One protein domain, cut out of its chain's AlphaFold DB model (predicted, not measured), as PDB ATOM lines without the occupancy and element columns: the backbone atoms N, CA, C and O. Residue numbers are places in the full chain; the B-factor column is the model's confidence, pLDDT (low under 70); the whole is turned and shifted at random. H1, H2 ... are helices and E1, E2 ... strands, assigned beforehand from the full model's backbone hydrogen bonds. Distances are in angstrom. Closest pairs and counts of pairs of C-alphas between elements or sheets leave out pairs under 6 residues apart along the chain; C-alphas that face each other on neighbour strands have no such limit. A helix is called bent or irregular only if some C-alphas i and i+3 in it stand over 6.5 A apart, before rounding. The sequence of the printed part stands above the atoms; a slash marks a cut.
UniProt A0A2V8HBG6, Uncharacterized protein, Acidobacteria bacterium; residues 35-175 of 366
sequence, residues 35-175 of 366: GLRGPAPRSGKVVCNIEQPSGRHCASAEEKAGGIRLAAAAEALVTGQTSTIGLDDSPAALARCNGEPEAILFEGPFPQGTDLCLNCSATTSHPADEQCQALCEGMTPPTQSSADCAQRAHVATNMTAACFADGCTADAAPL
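This is residues 35 to 175 of the 366 residues of an uncharacterized protein of Acidobacteria bacterium (UniProt A0A2V8HBG6). A long strand, E1, runs through most of the domain's length, with E4 beside its first part and E3 beside its later part, and E2 beyond E3, in one strongly twisted sheet. The touching helices H4 and H5 pack on E1, closest at its Cys 48 and Glu 51, and the short strand E5 runs beside its residues 47 to 50, while H1, H2 and H3 sit round the other end of the sheet, where E2 and E3 are, and the last stretch, residues 156 to 175, runs back toward the place where E1 begins. The printed part has 141 residues with five named helices and five named strands, which follow along the chain as E1, H1, H2, E2, H3, E3, E4, H4, H5, E5; the class is mixed, helices and strands, and the sheet is branched, with four antiparallel neighbour pairs: E1 and E3, E1 and E4, E1 and E5, and E2 and E3. The whole is compact, with a radius of gyration of the C-alphas of 15.7 A, and the C-alphas span 49 by 34 by 22 A.

E1, residues 44 to 58, bends by 65 degrees at residue 54 and has three neighbours in staggered pairing. E4, residues 114 to 118, is antiparallel to E1 beside residues 44 to 48, with N 46 and O 116 at 2.9 A. E3, residues 102 to 110, is antiparallel to E1 beside residues 50 to 58, with N 103 and O 57 at 2.7 A; E3 bends by 114 degrees at residue 107. E3 and E4 lie on one side of E1, and E5, residues 153 to 155, lies on the other side, antiparallel, with N 49 and O 154 at 2.8 A. E2, residues 83 to 88, is an edge strand antiparallel to E3, with N 104 and O 86 at 2.8 A. H1, residues 61 to 66, only grazes the sheet with its residues 63 to 66. H2, residues 70 to 78, stands at the sheet's level, with a height over the sheet of 1.7 A; the closest C-alphas of H2 and E2 are those of Leu 70 and Asp 88, 5.7 A apart. H3, residues 91 to 96, is on the sheet at a height of 8.2 A and lies over none of the strands, but only just, as 2 of its C-alphas fall on E3. H4, residues 128 to 137, is on the sheet; its closest C-alpha pair with E5 is Asp 129 and His 154, 4.9 A. H5, residues 146 to 152, stands only just at the sheet's level, at a height of 3.8 A. H4 and H5 touch at a steep tilt of 67 degrees, opposite ways, the closest C-alphas being those of Gln 133 and Cys 149, 5.2 A apart. H1, H2 and H3 are apart from H4 and H5. Every O i to N i+4 pair is within hydrogen-bond range in H1, H3 and H4, against 3 of 5 in H2 and 2 of 3 in H5.

E1 begins at C-alpha 44 (-18.133, 38.379, -16.546) and ends at C-alpha 58 (8.021, 38.424, 8.835), 36.4 A away. H1 measures 8.9 A. H2 measures 13.9 A and is irregular, with C-alphas 71 and 74 7.8 A apart. E2 spans 13.6 A, H3 8.7 A, E3 15.0 A and E4 13.0 A. H4 spans 14.4 A and H5 10.1 A. E5, 7.1 A long, ends at C-alpha 155 (-7.996, 33.118, -7.899).

The C-alphas farthest apart are those of Pro 41 and Asn 98, 49.4 A. The printed part has no cut, and no link between its named elements is long. The mean pLDDT of the printed part is 92.3; residues 140 to 143, between H4 and H5, are under 70.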
ATOM      1  N   GLY A  35      -6.882  38.446 -25.644       71.31
ATOM      2  CA  GLY A  35      -7.193  37.014 -25.643       71.31
ATOM      3  C   GLY A  35      -7.671  36.534 -24.272       71.31
ATOM      4  O   GLY A  35      -8.739  35.941 -24.171       71.31
ATOM      5  N   LEU A  36      -6.949  36.901 -23.208       80.44
ATOM      6  CA  LEU A  36      -7.229  36.449 -21.837       80.44
ATOM      7  C   LEU A  36      -8.473  37.095 -21.209       80.44
ATOM      8  O   LEU A  36      -9.125  36.475 -20.377       80.44
ATOM      9  N   ARG A  37      -8.850  38.315 -21.620       85.31
ATOM     10  CA  ARG A  37     -10.128  38.946 -21.217       85.31
ATOM     11  C   ARG A  37     -11.276  38.691 -22.197       85.31
ATOM     12  O   ARG A  37     -12.421  39.029 -21.900       85.31
ATOM     13  N   GLY A  38     -10.977  38.164 -23.380       86.56
ATOM     14  CA  GLY A  38     -11.913  38.057 -24.491       86.56
ATOM     15  C   GLY A  38     -12.383  39.407 -25.078       86.56
ATOM     16  O   GLY A  38     -12.080  40.499 -24.560       86.56
ATOM     17  N   PRO A  39     -13.134  39.356 -26.196       90.38
ATOM     18  CA  PRO A  39     -13.795  40.518 -26.782       90.38
ATOM     19  C   PRO A  39     -14.967  40.993 -25.911       90.38
ATOM     20  O   PRO A  39     -15.473  40.251 -25.072       90.38
ATOM     21  N   ALA A  40     -15.439  42.219 -26.141       89.38
ATOM     22  CA  ALA A  40     -16.705  42.674 -25.569       89.38
ATOM     23  C   ALA A  40     -17.877  41.751 -26.000       89.38
ATOM     24  O   ALA A  40     -17.821  41.187 -27.096       89.38
ATOM     25  N   PRO A  41     -18.938  41.606 -25.184       92.62
ATOM     26  CA  PRO A  41     -19.127  42.215 -23.865       92.62
ATOM     27  C   PRO A  41     -18.310  41.509 -22.771       92.62
ATOM     28  O   PRO A  41     -18.220  40.284 -22.743       92.62
ATOM     29  N   ARG A  42     -17.731  42.285 -21.848       94.06
ATOM     30  CA  ARG A  42     -16.930  41.778 -20.717       94.06
ATOM     31  C   ARG A  42     -17.696  41.847 -19.396       94.06
ATOM     32  O   ARG A  42     -17.190  42.374 -18.410       94.06
ATOM     33  N   SER A  43     -18.929  41.345 -19.407       95.06
ATOM     34  CA  SER A  43     -19.820  41.379 -18.242       95.06
ATOM     35  C   SER A  43     -19.508  40.317 -17.185       95.06
ATOM     36  O   SER A  43     -20.076  40.340 -16.097       95.06
ATOM     37  N   GLY A  44     -18.608  39.384 -17.483       95.38
ATOM     38  CA  GLY A  44     -18.133  38.379 -16.546       95.38
ATOM     39  C   GLY A  44     -17.092  38.913 -15.572       95.38
ATOM     40  O   GLY A  44     -16.417  39.903 -15.861       95.38
ATOM     41  N   LYS A  45     -16.929  38.227 -14.440       95.12
ATOM     42  CA  LYS A  45     -15.986  38.583 -13.378       95.12
ATOM     43  C   LYS A  45     -15.184  37.366 -12.912       95.12
ATOM     44  O   LYS A  45     -15.754  36.345 -12.533       95.12
ATOM     45  N   VAL A  46     -13.866  37.515 -12.879       96.06
ATOM     46  CA  VAL A  46     -12.953  36.701 -12.068       96.06
ATOM     47  C   VAL A  46     -12.378  37.574 -10.971       96.06
ATOM     48  O   VAL A  46     -12.238  38.778 -11.157       96.06
ATOM     49  N   VAL A  47     -12.100  36.995  -9.810       96.56
ATOM     50  CA  VAL A  47     -11.584  37.734  -8.664       96.56
ATOM     51  C   VAL A  47     -10.246  37.141  -8.261       96.56
ATOM     52  O   VAL A  47     -10.127  35.927  -8.120       96.56
ATOM     53  N   CYS A  48      -9.239  37.996  -8.115       96.75
ATOM     54  CA  CYS A  48      -7.842  37.588  -8.034       96.75
ATOM     55  C   CYS A  48      -7.176  38.072  -6.751       96.75
ATOM     56  O   CYS A  48      -7.240  39.258  -6.422       96.75
ATOM     57  N   ASN A  49      -6.462  37.180  -6.076       96.75
ATOM     58  CA  ASN A  49      -5.480  37.550  -5.067       96.75
ATOM     59  C   ASN A  49      -4.128  37.707  -5.764       96.75
ATOM     60  O   ASN A  49      -3.611  36.761  -6.352       96.75
ATOM     61  N   ILE A  50      -3.576  38.919  -5.726       95.44
ATOM     62  CA  ILE A  50      -2.282  39.240  -6.331       95.44
ATOM     63  C   ILE A  50      -1.398  39.769  -5.214       95.44
ATOM     64  O   ILE A  50      -1.674  40.832  -4.663       95.44
ATOM     65  N   GLU A  51      -0.378  39.010  -4.839       95.44
ATOM     66  CA  GLU A  51       0.605  39.452  -3.849       95.44
ATOM     67  C   GLU A  51       1.440  40.594  -4.440       95.44
ATOM     68  O   GLU A  51       1.636  40.654  -5.650       95.44
ATOM     69  N   GLN A  52       1.950  41.510  -3.624       92.88
ATOM     70  CA  GLN A  52       2.846  42.582  -4.065       92.88
ATOM     71  C   GLN A  52       4.259  42.036  -4.339       92.88
ATOM     72  O   GLN A  52       4.671  41.045  -3.723       92.88
ATOM     73  N   PRO A  53       5.049  42.651  -5.243       88.56
ATOM     74  CA  PRO A  53       6.418  42.212  -5.491       88.56
ATOM     75  C   PRO A  53       7.247  42.370  -4.217       88.56
ATOM     76  O   PRO A  53       7.259  43.446  -3.623       88.56
ATOM     77  N   SER A  54       7.931  41.307  -3.788       85.25
ATOM     78  CA  SER A  54       8.626  41.280  -2.489       85.25
ATOM     79  C   SER A  54       7.713  41.609  -1.292       85.25
ATOM     80  O   SER A  54       8.188  42.099  -0.272       85.25
ATOM     81  N   GLY A  55       6.405  41.341  -1.404       86.44
ATOM     82  CA  GLY A  55       5.404  41.614  -0.367       86.44
ATOM     83  C   GLY A  55       5.426  40.635   0.809       86.44
ATOM     84  O   GLY A  55       4.666  40.810   1.757       86.44
ATOM     85  N   ARG A  56       6.284  39.611   0.760       95.38
ATOM     86  CA  ARG A  56       6.447  38.621   1.825       95.38
ATOM     87  C   ARG A  56       7.562  39.012   2.777       95.38
ATOM     88  O   ARG A  56       8.689  39.258   2.347       95.38
ATOM     89  N   HIS A  57       7.249  39.052   4.063       97.69
ATOM     90  CA  HIS A  57       8.201  39.343   5.129       97.69
ATOM     91  C   HIS A  57       7.654  38.862   6.475       97.69
ATOM     92  O   HIS A  57       6.491  38.497   6.587       97.69
ATOM     93  N   CYS A  58       8.484  38.836   7.512       98.31
ATOM     94  CA  CYS A  58       8.021  38.424   8.835       98.31
ATOM     95  C   CYS A  58       7.138  39.498   9.463       98.31
ATOM     96  O   CYS A  58       7.525  40.667   9.488       98.31
ATOM     97  N   ALA A  59       5.973  39.085   9.961       98.25
ATOM     98  CA  ALA A  59       4.918  40.000  10.368       98.25
ATOM     99  C   ALA A  59       5.306  40.842  11.594       98.25
ATOM    100  O   ALA A  59       5.748  40.326  12.628       98.25
ATOM    101  N   SER A  60       5.066  42.149  11.505       97.69
ATOM    102  CA  SER A  60       5.120  43.069  12.646       97.69
ATOM    103  C   SER A  60       3.945  42.868  13.616       97.69
ATOM    104  O   SER A  60       3.002  42.114  13.359       97.69
ATOM    105  N   ALA A  61       3.980  43.535  14.775       97.50
ATOM    106  CA  ALA A  61       2.884  43.469  15.743       97.50
ATOM    107  C   ALA A  61       1.594  44.091  15.183       97.50
ATOM    108  O   ALA A  61       0.505  43.556  15.392       97.50
ATOM    109  N   GLU A  62       1.728  45.187  14.440       97.56
ATOM    110  CA  GLU A  62       0.635  45.899  13.786       97.56
ATOM    111  C   GLU A  62      -0.016  45.036  12.699       97.56
ATOM    112  O   GLU A  62      -1.241  44.937  12.633       97.56
ATOM    113  N   GLU A  63       0.790  44.344  11.891       98.12
ATOM    114  CA  GLU A  63       0.290  43.439  10.852       98.12
ATOM    115  C   GLU A  63      -0.390  42.209  11.439       98.12
ATOM    116  O   GLU A  63      -1.426  41.791  10.935       98.12
ATOM    117  N   LYS A  64       0.117  41.665  12.549       97.69
ATOM    118  CA  LYS A  64      -0.576  40.591  13.275       97.69
ATOM    119  C   LYS A  64      -1.934  41.032  13.825       97.69
ATOM    120  O   LYS A  64      -2.831  40.204  13.946       97.69
ATOM    121  N   ALA A  65      -2.086  42.312  14.168       96.50
ATOM    122  CA  ALA A  65      -3.335  42.859  14.693       96.50
ATOM    123  C   ALA A  65      -4.359  43.208  13.593       96.50
ATOM    124  O   ALA A  65      -5.558  43.145  13.853       96.50
ATOM    125  N   GLY A  66      -3.902  43.595  12.396       96.25
ATOM    126  CA  GLY A  66      -4.763  44.046  11.290       96.25
ATOM    127  C   GLY A  66      -4.823  43.125  10.065       96.25
ATOM    128  O   GLY A  66      -5.607  43.374   9.147       96.25
ATOM    129  N   GLY A  67      -3.979  42.097  10.003       97.69
ATOM    130  CA  GLY A  67      -3.928  41.119   8.923       97.69
ATOM    131  C   GLY A  67      -4.947  39.998   9.099       97.69
ATOM    132  O   GLY A  67      -5.439  39.736  10.196       97.69
ATOM    133  N   ILE A  68      -5.256  39.313   8.001       98.44
ATOM    134  CA  ILE A  68      -6.172  38.171   7.990       98.44
ATOM    135  C   ILE A  68      -5.364  36.897   7.771       98.44
ATOM    136  O   ILE A  68      -4.613  36.771   6.808       98.44
ATOM    137  N   ARG A  69      -5.538  35.928   8.667       98.25
ATOM    138  CA  ARG A  69      -4.918  34.602   8.566       98.25
ATOM    139  C   ARG A  69      -5.384  33.909   7.286       98.25
ATOM    140  O   ARG A  69      -6.588  33.848   7.042       98.25
ATOM    141  N   LEU A  70      -4.467  33.338   6.503       97.88
ATOM    142  CA  LEU A  70      -4.827  32.588   5.293       97.88
ATOM    143  C   LEU A  70      -5.758  31.411   5.617       97.88
ATOM    144  O   LEU A  70      -6.732  31.189   4.905       97.88
ATOM    145  N   ALA A  71      -5.512  30.720   6.735       97.88
ATOM    146  CA  ALA A  71      -6.381  29.652   7.227       97.88
ATOM    147  C   ALA A  71      -7.798  30.140   7.574       97.88
ATOM    148  O   ALA A  71      -8.737  29.367   7.457       97.88
ATOM    149  N   ALA A  72      -7.989  31.415   7.921       98.00
ATOM    150  CA  ALA A  72      -9.297  31.992   8.244       98.00
ATOM    151  C   ALA A  72      -9.955  32.729   7.068       98.00
ATOM    152  O   ALA A  72     -10.974  33.397   7.245       98.00
ATOM    153  N   ALA A  73      -9.401  32.628   5.857       98.19
ATOM    154  CA  ALA A  73      -9.840  33.434   4.724       98.19
ATOM    155  C   ALA A  73     -11.310  33.192   4.336       98.19
ATOM    156  O   ALA A  73     -12.012  34.139   3.988       98.19
ATOM    157  N   ALA A  74     -11.803  31.951   4.421       98.00
ATOM    158  CA  ALA A  74     -13.210  31.652   4.144       98.00
ATOM    159  C   ALA A  74     -14.147  32.310   5.167       98.00
ATOM    160  O   ALA A  74     -15.168  32.892   4.800       98.00
ATOM    161  N   GLU A  75     -13.781  32.275   6.448       97.06
ATOM    162  CA  GLU A  75     -14.548  32.938   7.498       97.06
ATOM    163  C   GLU A  75     -14.513  34.466   7.357       97.06
ATOM    164  O   GLU A  75     -15.553  35.127   7.446       97.06
ATOM    165  N   ALA A  76     -13.336  35.035   7.094       97.44
ATOM    166  CA  ALA A  76     -13.181  36.464   6.851       97.44
ATOM    167  C   ALA A  76     -14.039  36.930   5.662       97.44
ATOM    168  O   ALA A  76     -14.671  37.985   5.729       97.44
ATOM    169  N   LEU A  77     -14.144  36.112   4.609       97.31
ATOM    170  CA  LEU A  77     -14.969  36.402   3.440       97.31
ATOM    171  C   LEU A  77     -16.462  36.465   3.787       97.31
ATOM    172  O   LEU A  77     -17.112  37.473   3.503       97.31
ATOM    173  N   VAL A  78     -17.002  35.443   4.463       96.88
ATOM    174  CA  VAL A  78     -18.434  35.404   4.824       96.88
ATOM    175  C   VAL A  78     -18.808  36.409   5.918       96.88
ATOM    176  O   VAL A  78     -19.978  36.761   6.060       96.88
ATOM    177  N   THR A  79     -17.826  36.907   6.674       95.25
ATOM    178  CA  THR A  79     -18.009  37.973   7.672       95.25
ATOM    179  C   THR A  79     -17.663  39.369   7.146       95.25
ATOM    180  O   THR A  79     -17.798  40.353   7.873       95.25
ATOM    181  N   GLY A  80     -17.244  39.491   5.883       95.19
ATOM    182  CA  GLY A  80     -16.895  40.771   5.259       95.19
ATOM    183  C   GLY A  80     -15.670  41.463   5.860       95.19
ATOM    184  O   GLY A  80     -15.510  42.672   5.688       95.19
ATOM    185  N   GLN A  81     -14.818  40.731   6.579       95.88
ATOM    186  CA  GLN A  81     -13.528  41.240   7.030       95.88
ATOM    187  C   GLN A  81     -12.595  41.392   5.833       95.88
ATOM    188  O   GLN A  81     -12.529  40.510   4.984       95.88
ATOM    189  N   THR A  82     -11.862  42.499   5.775       96.81
ATOM    190  CA  THR A  82     -10.922  42.794   4.692       96.81
ATOM    191  C   THR A  82      -9.638  43.375   5.261       96.81
ATOM    192  O   THR A  82      -9.660  44.144   6.221       96.81
ATOM    193  N   SER A  83      -8.522  43.045   4.627       97.94
ATOM    194  CA  SER A  83      -7.211  43.642   4.873       97.94
ATOM    195  C   SER A  83      -6.427  43.655   3.565       97.94
ATOM    196  O   SER A  83      -6.787  42.952   2.633       97.94
ATOM    197  N   THR A  84      -5.354  44.426   3.460       97.50
ATOM    198  CA  THR A  84      -4.376  44.253   2.366       97.50
ATOM    199  C   THR A  84      -3.262  43.284   2.759       97.50
ATOM    200  O   THR A  84      -2.281  43.149   2.034       97.50
ATOM    201  N   ILE A  85      -3.378  42.648   3.929       98.44
ATOM    202  CA  ILE A  85      -2.337  41.824   4.539       98.44
ATOM    203  C   ILE A  85      -2.918  40.452   4.871       98.44
ATOM    204  O   ILE A  85      -3.841  40.333   5.681       98.44
ATOM    205  N   GLY A  86      -2.366  39.421   4.240       98.38
ATOM    206  CA  GLY A  86      -2.527  38.032   4.649       98.38
ATOM    207  C   GLY A  86      -1.465  37.638   5.665       98.38
ATOM    208  O   GLY A  86      -0.359  38.172   5.650       98.38
ATOM    209  N   LEU A  87      -1.787  36.685   6.530       98.56
ATOM    210  CA  LEU A  87      -0.841  36.088   7.467       98.56
ATOM    211  C   LEU A  87      -0.774  34.580   7.218       98.56
ATOM    212  O   LEU A  87      -1.791  33.888   7.308       98.56
ATOM    213  N   ASP A  88       0.415  34.092   6.887       97.56
ATOM    214  CA  ASP A  88       0.716  32.679   6.683       97.56
ATOM    215  C   ASP A  88       1.405  32.116   7.932       97.56
ATOM    216  O   ASP A  88       2.534  32.476   8.271       97.56
ATOM    217  N   ASP A  89       0.688  31.239   8.628       96.25
ATOM    218  CA  ASP A  89       1.140  30.526   9.826       96.25
ATOM    219  C   ASP A  89       1.548  29.084   9.522       96.25
ATOM    220  O   ASP A  89       1.731  28.276  10.435       96.25
ATOM    221  N   SER A  90       1.698  28.733   8.241       94.88
ATOM    222  CA  SER A  90       2.167  27.407   7.870       94.88
ATOM    223  C   SER A  90       3.536  27.120   8.498       94.88
ATOM    224  O   SER A  90       4.350  28.033   8.677       94.88
ATOM    225  N   PRO A  91       3.879  25.847   8.763       95.62
ATOM    226  CA  PRO A  91       5.167  25.510   9.365       95.62
ATOM    227  C   PRO A  91       6.354  26.024   8.539       95.62
ATOM    228  O   PRO A  91       7.393  26.382   9.090       95.62
ATOM    229  N   ALA A  92       6.192  26.110   7.213       95.62
ATOM    230  CA  ALA A  92       7.193  26.672   6.317       95.62
ATOM    231  C   ALA A  92       7.360  28.191   6.497       95.62
ATOM    232  O   ALA A  92       8.494  28.671   6.492       95.62
ATOM    233  N   ALA A  93       6.264  28.940   6.652       96.81
ATOM    234  CA  ALA A  93       6.296  30.376   6.925       96.81
ATOM    235  C   ALA A  93       6.893  30.674   8.306       96.81
ATOM    236  O   ALA A  93       7.852  31.440   8.407       96.81
ATOM    237  N   LEU A  94       6.439  29.961   9.341       97.00
ATOM    238  CA  LEU A  94       6.987  30.078  10.695       97.00
ATOM    239  C   LEU A  94       8.492  29.775  10.727       97.00
ATOM    240  O   LEU A  94       9.253  30.480  11.390       97.00
ATOM    241  N   ALA A  95       8.954  28.766   9.979       97.38
ATOM    242  CA  ALA A  95      10.378  28.449   9.875       97.38
ATOM    243  C   ALA A  95      11.192  29.569   9.202       97.38
ATOM    244  O   ALA A  95      12.313  29.845   9.631       97.38
ATOM    245  N   ARG A  96      10.637  30.244   8.182       96.81
ATOM    246  CA  ARG A  96      11.272  31.422   7.560       96.81
ATOM    247  C   ARG A  96      11.303  32.629   8.499       96.81
ATOM    248  O   ARG A  96      12.212  33.447   8.390       96.81
ATOM    249  N   CYS A  97      10.353  32.705   9.429       97.69
ATOM    250  CA  CYS A  97      10.130  33.863  10.288       97.69
ATOM    251  C   CYS A  97      10.380  33.634  11.779       97.69
ATOM    252  O   CYS A  97       9.885  34.379  12.619       97.69
ATOM    253  N   ASN A  98      11.228  32.659  12.122       95.94
ATOM    254  CA  ASN A  98      11.667  32.389  13.497       95.94
ATOM    255  C   ASN A  98      10.505  32.174  14.487       95.94
ATOM    256  O   ASN A  98      10.571  32.607  15.636       95.94
ATOM    257  N   GLY A  99       9.447  31.496  14.038       95.75
ATOM    258  CA  GLY A  99       8.248  31.215  14.827       95.75
ATOM    259  C   GLY A  99       7.169  32.296  14.756       95.75
ATOM    260  O   GLY A  99       6.105  32.108  15.335       95.75
ATOM    261  N   GLU A 100       7.412  33.394  14.042       97.12
ATOM    262  CA  GLU A 100       6.393  34.397  13.735       97.12
ATOM    263  C   GLU A 100       5.732  34.111  12.376       97.12
ATOM    264  O   GLU A 100       6.358  33.491  11.512       97.12
ATOM    265  N   PRO A 101       4.491  34.570  12.150       97.81
ATOM    266  CA  PRO A 101       3.816  34.434  10.863       97.81
ATOM    267  C   PRO A 101       4.542  35.208   9.756       97.81
ATOM    268  O   PRO A 101       5.125  36.271  10.002       97.81
ATOM    269  N   GLU A 102       4.453  34.725   8.518       98.38
ATOM    270  CA  GLU A 102       4.861  35.503   7.344       98.38
ATOM    271  C   GLU A 102       3.687  36.388   6.901       98.38
ATOM    272  O   GLU A 102       2.603  35.897   6.584       98.38
ATOM    273  N   ALA A 103       3.887  37.703   6.897       98.44
ATOM    274  CA  ALA A 103       2.966  38.654   6.298       98.44
ATOM    275  C   ALA A 103       3.083  38.605   4.772       98.44
ATOM    276  O   ALA A 103       4.183  38.540   4.221       98.44
ATOM    277  N   ILE A 104       1.937  38.673   4.099       98.06
ATOM    278  CA  ILE A 104       1.809  38.703   2.643       98.06
ATOM    279  C   ILE A 104       1.019  39.953   2.283       98.06
ATOM    280  O   ILE A 104      -0.177  40.044   2.562       98.06
ATOM    281  N   LEU A 105       1.679  40.925   1.663       97.75
ATOM    282  CA  LEU A 105       1.005  42.116   1.157       97.75
ATOM    283  C   LEU A 105       0.313  41.799  -0.169       97.75
ATOM    284  O   LEU A 105       0.940  41.249  -1.073       97.75
ATOM    285  N   PHE A 106      -0.953  42.184  -0.306       97.12
ATOM    286  CA  PHE A 106      -1.732  42.057  -1.538       97.12
ATOM    287  C   PHE A 106      -1.902  43.414  -2.235       97.12
ATOM    288  O   PHE A 106      -1.933  44.468  -1.599       97.12
ATOM    289  N   GLU A 107      -2.009  43.396  -3.563       93.81
ATOM    290  CA  GLU A 107      -2.306  44.576  -4.394       93.81
ATOM    291  C   GLU A 107      -3.729  45.110  -4.143       93.81
ATOM    292  O   GLU A 107      -3.999  46.296  -4.321       93.81
ATOM    293  N   GLY A 108      -4.645  44.233  -3.720       94.19
ATOM    294  CA  GLY A 108      -6.043  44.551  -3.433       94.19
ATOM    295  C   GLY A 108      -6.506  44.022  -2.074       94.19
ATOM    296  O   GLY A 108      -5.695  43.525  -1.290       94.19
ATOM    297  N   PRO A 109      -7.811  44.132  -1.772       96.75
ATOM    298  CA  PRO A 109      -8.360  43.604  -0.533       96.75
ATOM    299  C   PRO A 109      -8.252  42.077  -0.514       96.75
ATOM    300  O   PRO A 109      -8.489  41.414  -1.514       96.75
ATOM    301  N   PHE A 110      -7.935  41.513   0.636       97.94
ATOM    302  CA  PHE A 110      -7.920  40.091   0.930       97.94
ATOM    303  C   PHE A 110      -8.912  39.829   2.071       97.94
ATOM    304  O   PHE A 110      -8.915  40.605   3.034       97.94
ATOM    305  N   PRO A 111      -9.738  38.764   2.011       97.75
ATOM    306  CA  PRO A 111      -9.827  37.726   0.974       97.75
ATOM    307  C   PRO A 111     -10.741  38.068  -0.218       97.75
ATOM    308  O   PRO A 111     -10.948  37.221  -1.088       97.75
ATOM    309  N   GLN A 112     -11.313  39.277  -0.267       95.69
ATOM    310  CA  GLN A 112     -12.264  39.680  -1.312       95.69
ATOM    311  C   GLN A 112     -11.638  39.605  -2.704       95.69
ATOM    312  O   GLN A 112     -12.301  39.144  -3.624       95.69
ATOM    313  N   GLY A 113     -10.369  39.976  -2.833       96.00
ATOM    314  CA  GLY A 113      -9.584  39.993  -4.060       96.00
ATOM    315  C   GLY A 113      -9.841  41.218  -4.942       96.00
ATOM    316  O   GLY A 113     -10.636  42.106  -4.639       96.00
ATOM    317  N   THR A 114      -9.120  41.267  -6.058       94.81
ATOM    318  CA  THR A 114      -9.218  42.305  -7.089       94.81
ATOM    319  C   THR A 114     -10.059  41.807  -8.256       94.81
ATOM    320  O   THR A 114      -9.793  40.734  -8.798       94.81
ATOM    321  N   ASP A 115     -11.040  42.600  -8.675       94.19
ATOM    322  CA  ASP A 115     -11.919  42.260  -9.791       94.19
ATOM    323  C   ASP A 115     -11.200  42.305 -11.151       94.19
ATOM    324  O   ASP A 115     -10.549  43.287 -11.521       94.19
ATOM    325  N   LEU A 116     -11.412  41.264 -11.949       94.19
ATOM    326  CA  LEU A 116     -11.069  41.170 -13.361       94.19
ATOM    327  C   LEU A 116     -12.350  41.015 -14.181       94.19
ATOM    328  O   LEU A 116     -12.995  39.970 -14.148       94.19
ATOM    329  N   CYS A 117     -12.693  42.036 -14.963       95.06
ATOM    330  CA  CYS A 117     -13.822  41.963 -15.888       95.06
ATOM    331  C   CYS A 117     -13.412  41.373 -17.242       95.06
ATOM    332  O   CYS A 117     -12.473  41.857 -17.893       95.06
ATOM    333  N   LEU A 118     -14.139  40.349 -17.686       94.50
ATOM    334  CA  LEU A 118     -13.847  39.586 -18.900       94.50
ATOM    335  C   LEU A 118     -15.104  38.971 -19.524       94.50
ATOM    336  O   LEU A 118     -16.192  38.985 -18.957       94.50
ATOM    337  N   ASN A 119     -14.970  38.439 -20.731       94.06
ATOM    338  CA  ASN A 119     -16.029  37.682 -21.384       94.06
ATOM    339  C   ASN A 119     -15.905  36.200 -21.011       94.06
ATOM    340  O   ASN A 119     -15.092  35.485 -21.600       94.06
ATOM    341  N   CYS A 120     -16.709  35.732 -20.046       90.94
ATOM    342  CA  CYS A 120     -16.641  34.345 -19.568       90.94
ATOM    343  C   CYS A 120     -16.791  33.324 -20.710       90.94
ATOM    344  O   CYS A 120     -16.119  32.300 -20.718       90.94
ATOM    345  N   SER A 121     -17.653  33.599 -21.697       89.19
ATOM    346  CA  SER A 121     -17.930  32.653 -22.791       89.19
ATOM    347  C   SER A 121     -16.751  32.499 -23.756       89.19
ATOM    348  O   SER A 121     -16.476  31.399 -24.235       89.19
ATOM    349  N   ALA A 122     -16.018  33.587 -23.995       88.31
ATOM    350  CA  ALA A 122     -14.866  33.605 -24.890       88.31
ATOM    351  C   ALA A 122     -13.566  33.122 -24.227       88.31
ATOM    352  O   ALA A 122     -12.579  32.905 -24.919       88.31
ATOM    353  N   THR A 123     -13.559  32.969 -22.901       82.81
ATOM    354  CA  THR A 123     -12.371  32.632 -22.099       82.81
ATOM    355  C   THR A 123     -12.468  31.254 -21.448       82.81
ATOM    356  O   THR A 123     -11.604  30.885 -20.667       82.81
ATOM    357  N   THR A 124     -13.478  30.455 -21.810       76.38
ATOM    358  CA  THR A 124     -13.707  29.098 -21.274       76.38
ATOM    359  C   THR A 124     -12.521  28.143 -21.438       76.38
ATOM    360  O   THR A 124     -12.416  27.171 -20.695       76.38
ATOM    361  N   SER A 125     -11.619  28.406 -22.388       77.00
ATOM    362  CA  SER A 125     -10.382  27.642 -22.587       77.00
ATOM    363  C   SER A 125      -9.241  28.025 -21.640       77.00
ATOM    364  O   SER A 125      -8.235  27.324 -21.617       77.00
ATOM    365  N   HIS A 126      -9.371  29.129 -20.899       78.00
ATOM    366  CA  HIS A 126      -8.351  29.655 -19.996       78.00
ATOM    367  C   HIS A 126      -8.777  29.453 -18.538       78.00
ATOM    368  O   HIS A 126      -9.814  29.993 -18.136       78.00
ATOM    369  N   PRO A 127      -7.989  28.724 -17.727       87.00
ATOM    370  CA  PRO A 127      -8.210  28.630 -16.291       87.00
ATOM    371  C   PRO A 127      -8.243  30.014 -15.637       87.00
ATOM    372  O   PRO A 127      -7.525  30.924 -16.055       87.00
ATOM    373  N   ALA A 128      -9.037  30.168 -14.580       86.56
ATOM    374  CA  ALA A 128      -9.183  31.446 -13.886       86.56
ATOM    375  C   ALA A 128      -7.847  31.971 -13.309       86.56
ATOM    376  O   ALA A 128      -7.593  33.173 -13.362       86.56
ATOM    377  N   ASP A 129      -6.939  31.084 -12.885       90.62
ATOM    378  CA  ASP A 129      -5.582  31.470 -12.467       90.62
ATOM    379  C   ASP A 129      -4.767  32.102 -13.602       90.62
ATOM    380  O   ASP A 129      -4.078  33.097 -13.390       90.62
ATOM    381  N   GLU A 130      -4.889  31.601 -14.838       90.31
ATOM    382  CA  GLU A 130      -4.211  32.198 -15.998       90.31
ATOM    383  C   GLU A 130      -4.726  33.623 -16.257       90.31
ATOM    384  O   GLU A 130      -3.974  34.522 -16.647       90.31
ATOM    385  N   GLN A 131      -6.008  33.866 -15.983       91.81
ATOM    386  CA  GLN A 131      -6.612  35.190 -16.099       91.81
ATOM    387  C   GLN A 131      -6.110  36.132 -14.990       91.81
ATOM    388  O   GLN A 131      -5.796  37.293 -15.268       91.81
ATOM    389  N   CYS A 132      -5.946  35.635 -13.760       93.62
ATOM    390  CA  CYS A 132      -5.336  36.389 -12.663       93.62
ATOM    391  C   CYS A 132      -3.857  36.707 -12.910       93.62
ATOM    392  O   CYS A 132      -3.425  37.844 -12.695       93.62
ATOM    393  N   GLN A 133      -3.102  35.761 -13.470       91.69
ATOM    394  CA  GLN A 133      -1.744  36.003 -13.949       91.69
ATOM    395  C   GLN A 133      -1.722  37.117 -15.006       91.69
ATOM    396  O   GLN A 133      -0.897  38.028 -14.928       91.69
ATOM    397  N   ALA A 134      -2.650  37.100 -15.966       88.12
ATOM    398  CA  ALA A 134      -2.761  38.139 -16.990       88.12
ATOM    399  C   ALA A 134      -3.057  39.528 -16.403       88.12
ATOM    400  O   ALA A 134      -2.567  40.541 -16.911       88.12
ATOM    401  N   LEU A 135      -3.884  39.582 -15.353       89.81
ATOM    402  CA  LEU A 135      -4.160  40.815 -14.619       89.81
ATOM    403  C   LEU A 135      -2.885  41.342 -13.952       89.81
ATOM    404  O   LEU A 135      -2.590  42.524 -14.102       89.81
ATOM    405  N   CYS A 136      -2.117  40.468 -13.300       91.19
ATOM    406  CA  CYS A 136      -0.826  40.787 -12.693       91.19
ATOM    407  C   CYS A 136       0.190  41.323 -13.722       91.19
ATOM    408  O   CYS A 136       0.706  42.424 -13.552       91.19
ATOM    409  N   GLU A 137       0.376  40.642 -14.864       87.44
ATOM    410  CA  GLU A 137       1.231  41.112 -15.976       87.44
ATOM    411  C   GLU A 137       0.769  42.482 -16.521       87.44
ATOM    412  O   GLU A 137       1.516  43.209 -17.182       87.44
ATOM    413  N   GLY A 138      -0.501  42.816 -16.272       82.69
ATOM    414  CA  GLY A 138      -1.186  44.066 -16.571       82.69
ATOM    415  C   GLY A 138      -0.737  45.280 -15.762       82.69
ATOM    416  O   GLY A 138      -0.870  46.406 -16.254       82.69
ATOM    417  N   MET A 139      -0.260  45.051 -14.538       83.25
ATOM    418  CA  MET A 139      -0.063  46.078 -13.519       83.25
ATOM    419  C   MET A 139       1.188  46.928 -13.770       83.25
ATOM    420  O   MET A 139       2.135  46.531 -14.449       83.25
ATOM    421  N   THR A 140       1.179  48.150 -13.237       68.75
ATOM    422  CA  THR A 140       2.290  49.105 -13.345       68.75
ATOM    423  C   THR A 140       3.030  49.224 -12.010       68.75
ATOM    424  O   THR A 140       2.356  49.430 -11.004       68.75
ATOM    425  N   PRO A 141       4.379  49.209 -11.979       64.19
ATOM    426  CA  PRO A 141       5.291  49.177 -13.124       64.19
ATOM    427  C   PRO A 141       5.332  47.798 -13.820       64.19
ATOM    428  O   PRO A 141       5.268  46.773 -13.149       64.19
ATOM    429  N   PRO A 142       5.495  47.757 -15.157       58.19
ATOM    430  CA  PRO A 142       5.396  46.541 -15.977       58.19
ATOM    431  C   PRO A 142       6.607  45.595 -15.849       58.19
ATOM    432  O   PRO A 142       6.904  44.830 -16.760       58.19
ATOM    433  N   THR A 143       7.362  45.655 -14.751       53.94
ATOM    434  CA  THR A 143       8.578  44.848 -14.551       53.94
ATOM    435  C   THR A 143       8.291  43.400 -14.152       53.94
ATOM    436  O   THR A 143       9.227  42.648 -13.892       53.94
ATOM    437  N   GLN A 144       7.022  43.001 -14.080       71.81
ATOM    438  CA  GLN A 144       6.623  41.673 -13.631       71.81
ATOM    439  C   GLN A 144       6.661  40.704 -14.809       71.81
ATOM    440  O   GLN A 144       5.927  40.843 -15.786       71.81
ATOM    441  N   SER A 145       7.571  39.734 -14.737       82.06
ATOM    442  CA  SER A 145       7.636  38.668 -15.734       82.06
ATOM    443  C   SER A 145       6.431  37.733 -15.602       82.06
ATOM    444  O   SER A 145       5.870  37.586 -14.518       82.06
ATOM    445  N   SER A 146       6.073  37.031 -16.677       83.69
ATOM    446  CA  SER A 146       5.018  36.012 -16.623       83.69
ATOM    447  C   SER A 146       5.292  34.940 -15.562       83.69
ATOM    448  O   SER A 146       4.376  34.507 -14.873       83.69
ATOM    449  N   ALA A 147       6.560  34.555 -15.386       87.12
ATOM    450  CA  ALA A 147       6.978  33.593 -14.370       87.12
ATOM    451  C   ALA A 147       6.776  34.115 -12.938       87.12
ATOM    452  O   ALA A 147       6.395  33.343 -12.067       87.12
ATOM    453  N   ASP A 148       7.001  35.410 -12.706       89.12
ATOM    454  CA  ASP A 148       6.748  36.062 -11.415       89.12
ATOM    455  C   ASP A 148       5.240  36.102 -11.118       89.12
ATOM    456  O   ASP A 148       4.788  35.627 -10.077       89.12
ATOM    457  N   CYS A 149       4.436  36.557 -12.083       90.50
ATOM    458  CA  CYS A 149       2.982  36.595 -11.932       90.50
ATOM    459  C   CYS A 149       2.354  35.214 -11.717       90.50
ATOM    460  O   CYS A 149       1.444  35.096 -10.903       90.50
ATOM    461  N   ALA A 150       2.867  34.168 -12.367       90.81
ATOM    462  CA  ALA A 150       2.389  32.798 -12.175       90.81
ATOM    463  C   ALA A 150       2.596  32.266 -10.741       90.81
ATOM    464  O   ALA A 150       1.923  31.326 -10.335       90.81
ATOM    465  N   GLN A 151       3.537  32.832  -9.975       91.31
ATOM    466  CA  GLN A 151       3.766  32.434  -8.580       91.31
ATOM    467  C   GLN A 151       2.889  33.210  -7.594       91.31
ATOM    468  O   GLN A 151       2.551  32.686  -6.536       91.31
ATOM    469  N   ARG A 152       2.527  34.451  -7.932       92.25
ATOM    470  CA  ARG A 152       1.993  35.436  -6.980       92.25
ATOM    471  C   ARG A 152       0.546  35.867  -7.248       92.25
ATOM    472  O   ARG A 152       0.005  36.652  -6.476       92.25
ATOM    473  N   ALA A 153      -0.054  35.417  -8.350       94.50
ATOM    474  CA  ALA A 153      -1.414  35.758  -8.750       94.50
ATOM    475  C   ALA A 153      -2.256  34.492  -8.930       94.50
ATOM    476  O   ALA A 153      -1.992  33.696  -9.827       94.50
ATOM    477  N   HIS A 154      -3.288  34.359  -8.104       95.12
ATOM    478  CA  HIS A 154      -4.197  33.210  -8.085       95.12
ATOM    479  C   HIS A 154      -5.634  33.698  -7.946       95.12
ATOM    480  O   HIS A 154      -5.879  34.849  -7.559       95.12
ATOM    481  N   VAL A 155      -6.602  32.835  -8.237       95.94
ATOM    482  CA  VAL A 155      -7.996  33.118  -7.899       95.94
ATOM    483  C   VAL A 155      -8.148  33.392  -6.406       95.94
ATOM    484  O   VAL A 155      -7.476  32.809  -5.552       95.94
ATOM    485  N   ALA A 156      -9.021  34.338  -6.084       97.19
ATOM    486  CA  ALA A 156      -9.286  34.716  -4.711       97.19
ATOM    487  C   ALA A 156     -10.012  33.596  -3.951       97.19
ATOM    488  O   ALA A 156     -10.636  32.711  -4.542       97.19
ATOM    489  N   THR A 157      -9.952  33.664  -2.621       96.69
ATOM    490  CA  THR A 157     -10.509  32.651  -1.719       96.69
ATOM    491  C   THR A 157     -11.929  32.260  -2.115       96.69
ATOM    492  O   THR A 157     -12.777  33.122  -2.367       96.69
ATOM    493  N   ASN A 158     -12.171  30.949  -2.160       95.81
ATOM    494  CA  ASN A 158     -13.459  30.326  -2.460       95.81
ATOM    495  C   ASN A 158     -14.071  30.701  -3.820       95.81
ATOM    496  O   ASN A 158     -15.268  30.512  -4.039       95.81
ATOM    497  N   MET A 159     -13.270  31.183  -4.774       94.00
ATOM    498  CA  MET A 159     -13.696  31.274  -6.166       94.00
ATOM    499  C   MET A 159     -13.642  29.890  -6.834       94.00
ATOM    500  O   MET A 159     -12.657  29.510  -7.456       94.00
ATOM    501  N   THR A 160     -14.728  29.128  -6.704       88.69
ATOM    502  CA  THR A 160     -14.864  27.785  -7.299       88.69
ATOM    503  C   THR A 160     -15.413  27.803  -8.726       88.69
ATOM    504  O   THR A 160     -15.216  26.855  -9.486       88.69
ATOM    505  N   ALA A 161     -16.102  28.878  -9.113       88.12
ATOM    506  CA  ALA A 161     -16.544  29.084 -10.485       88.12
ATOM    507  C   ALA A 161     -15.368  29.529 -11.362       88.12
ATOM    508  O   ALA A 161     -14.567  30.363 -10.953       88.12
ATOM    509  N   ALA A 162     -15.319  29.058 -12.610       88.25
ATOM    510  CA  ALA A 162     -14.324  29.533 -13.574       88.25
ATOM    511  C   ALA A 162     -14.478  31.036 -13.888       88.25
ATOM    512  O   ALA A 162     -13.508  31.699 -14.234       88.25
ATOM    513  N   CYS A 163     -15.703  31.563 -13.799       91.88
ATOM    514  CA  CYS A 163     -16.041  32.964 -14.032       91.88
ATOM    515  C   CYS A 163     -17.466  33.227 -13.523       91.88
ATOM    516  O   CYS A 163     -18.373  32.437 -13.803       91.88
ATOM    517  N   PHE A 164     -17.689  34.322 -12.799       94.12
ATOM    518  CA  PHE A 164     -19.031  34.761 -12.418       94.12
ATOM    519  C   PHE A 164     -19.682  35.517 -13.575       94.12
ATOM    520  O   PHE A 164     -19.097  36.454 -14.119       94.12
ATOM    521  N   ALA A 165     -20.896  35.121 -13.952       92.06
ATOM    522  CA  ALA A 165     -21.688  35.871 -14.920       92.06
ATOM    523  C   ALA A 165     -22.165  37.200 -14.317       92.06
ATOM    524  O   ALA A 165     -22.385  37.292 -13.111       92.06
ATOM    525  N   ASP A 166     -22.323  38.212 -15.172       92.38
ATOM    526  CA  ASP A 166     -22.949  39.502 -14.848       92.38
ATOM    527  C   ASP A 166     -22.370  40.223 -13.612       92.38
ATOM    528  O   ASP A 166     -23.054  40.995 -12.943       92.38
ATOM    529  N   GLY A 167     -21.089  39.992 -13.310       94.00
ATOM    530  CA  GLY A 167     -20.361  40.715 -12.263       94.00
ATOM    531  C   GLY A 167     -19.812  42.069 -12.712       94.00
ATOM    532  O   GLY A 167     -19.385  42.873 -11.881       94.00
ATOM    533  N   CYS A 168     -19.826  42.332 -14.017       96.50
ATOM    534  CA  CYS A 168     -19.310  43.546 -14.630       96.50
ATOM    535  C   CYS A 168     -20.269  44.109 -15.692       96.50
ATOM    536  O   CYS A 168     -21.152  43.425 -16.210       96.50
ATOM    537  N   THR A 169     -20.075  45.375 -16.053       95.25
ATOM    538  CA  THR A 169     -20.713  46.008 -17.208       95.25
ATOM    539  C   THR A 169     -20.138  45.451 -18.513       95.25
ATOM    540  O   THR A 169     -19.041  44.889 -18.547       95.25
ATOM    541  N   ALA A 170     -20.841  45.658 -19.630       92.06
ATOM    542  CA  ALA A 170     -20.345  45.264 -20.953       92.06
ATOM    543  C   ALA A 170     -18.975  45.892 -21.298       92.06
ATOM    544  O   ALA A 170     -18.179  45.259 -21.998       92.06
ATOM    545  N   ASP A 171     -18.693  47.077 -20.746       89.44
ATOM    546  CA  ASP A 171     -17.464  47.856 -20.937       89.44
ATOM    547  C   ASP A 171     -16.366  47.540 -19.900       89.44
ATOM    548  O   ASP A 171     -15.402  48.292 -19.757       89.44
ATOM    549  N   ALA A 172     -16.469  46.397 -19.209       90.50
ATOM    550  CA  ALA A 172     -15.466  45.883 -18.272       90.50
ATOM    551  C   ALA A 172     -15.255  46.728 -16.995       90.50
ATOM    552  O   ALA A 172     -14.140  46.808 -16.476       90.50
ATOM    553  N   ALA A 173     -16.327  47.313 -16.455       93.38
ATOM    554  CA  ALA A 173     -16.325  47.901 -15.113       93.38
ATOM    555  C   ALA A 173     -17.040  46.973 -14.111       93.38
ATOM    556  O   ALA A 173     -18.085  46.431 -14.472       93.38
ATOM    557  N   PRO A 174     -16.545  46.792 -12.874       94.25
ATOM    558  CA  PRO A 174     -17.279  46.064 -11.840       94.25
ATOM    559  C   PRO A 174     -18.667  46.664 -11.588       94.25
ATOM    560  O   PRO A 174     -18.839  47.882 -11.639       94.25
ATOM    561  N   LEU A 175     -19.660  45.813 -11.325       94.88
ATOM    562  CA  LEU A 175     -21.005  46.251 -10.952       94.88
ATOM    563  C   LEU A 175     -21.147  46.343  -9.431       94.88
ATOM    564  O   LEU A 175     -21.009  45.337  -8.740       94.88
TER     565      LEU A 175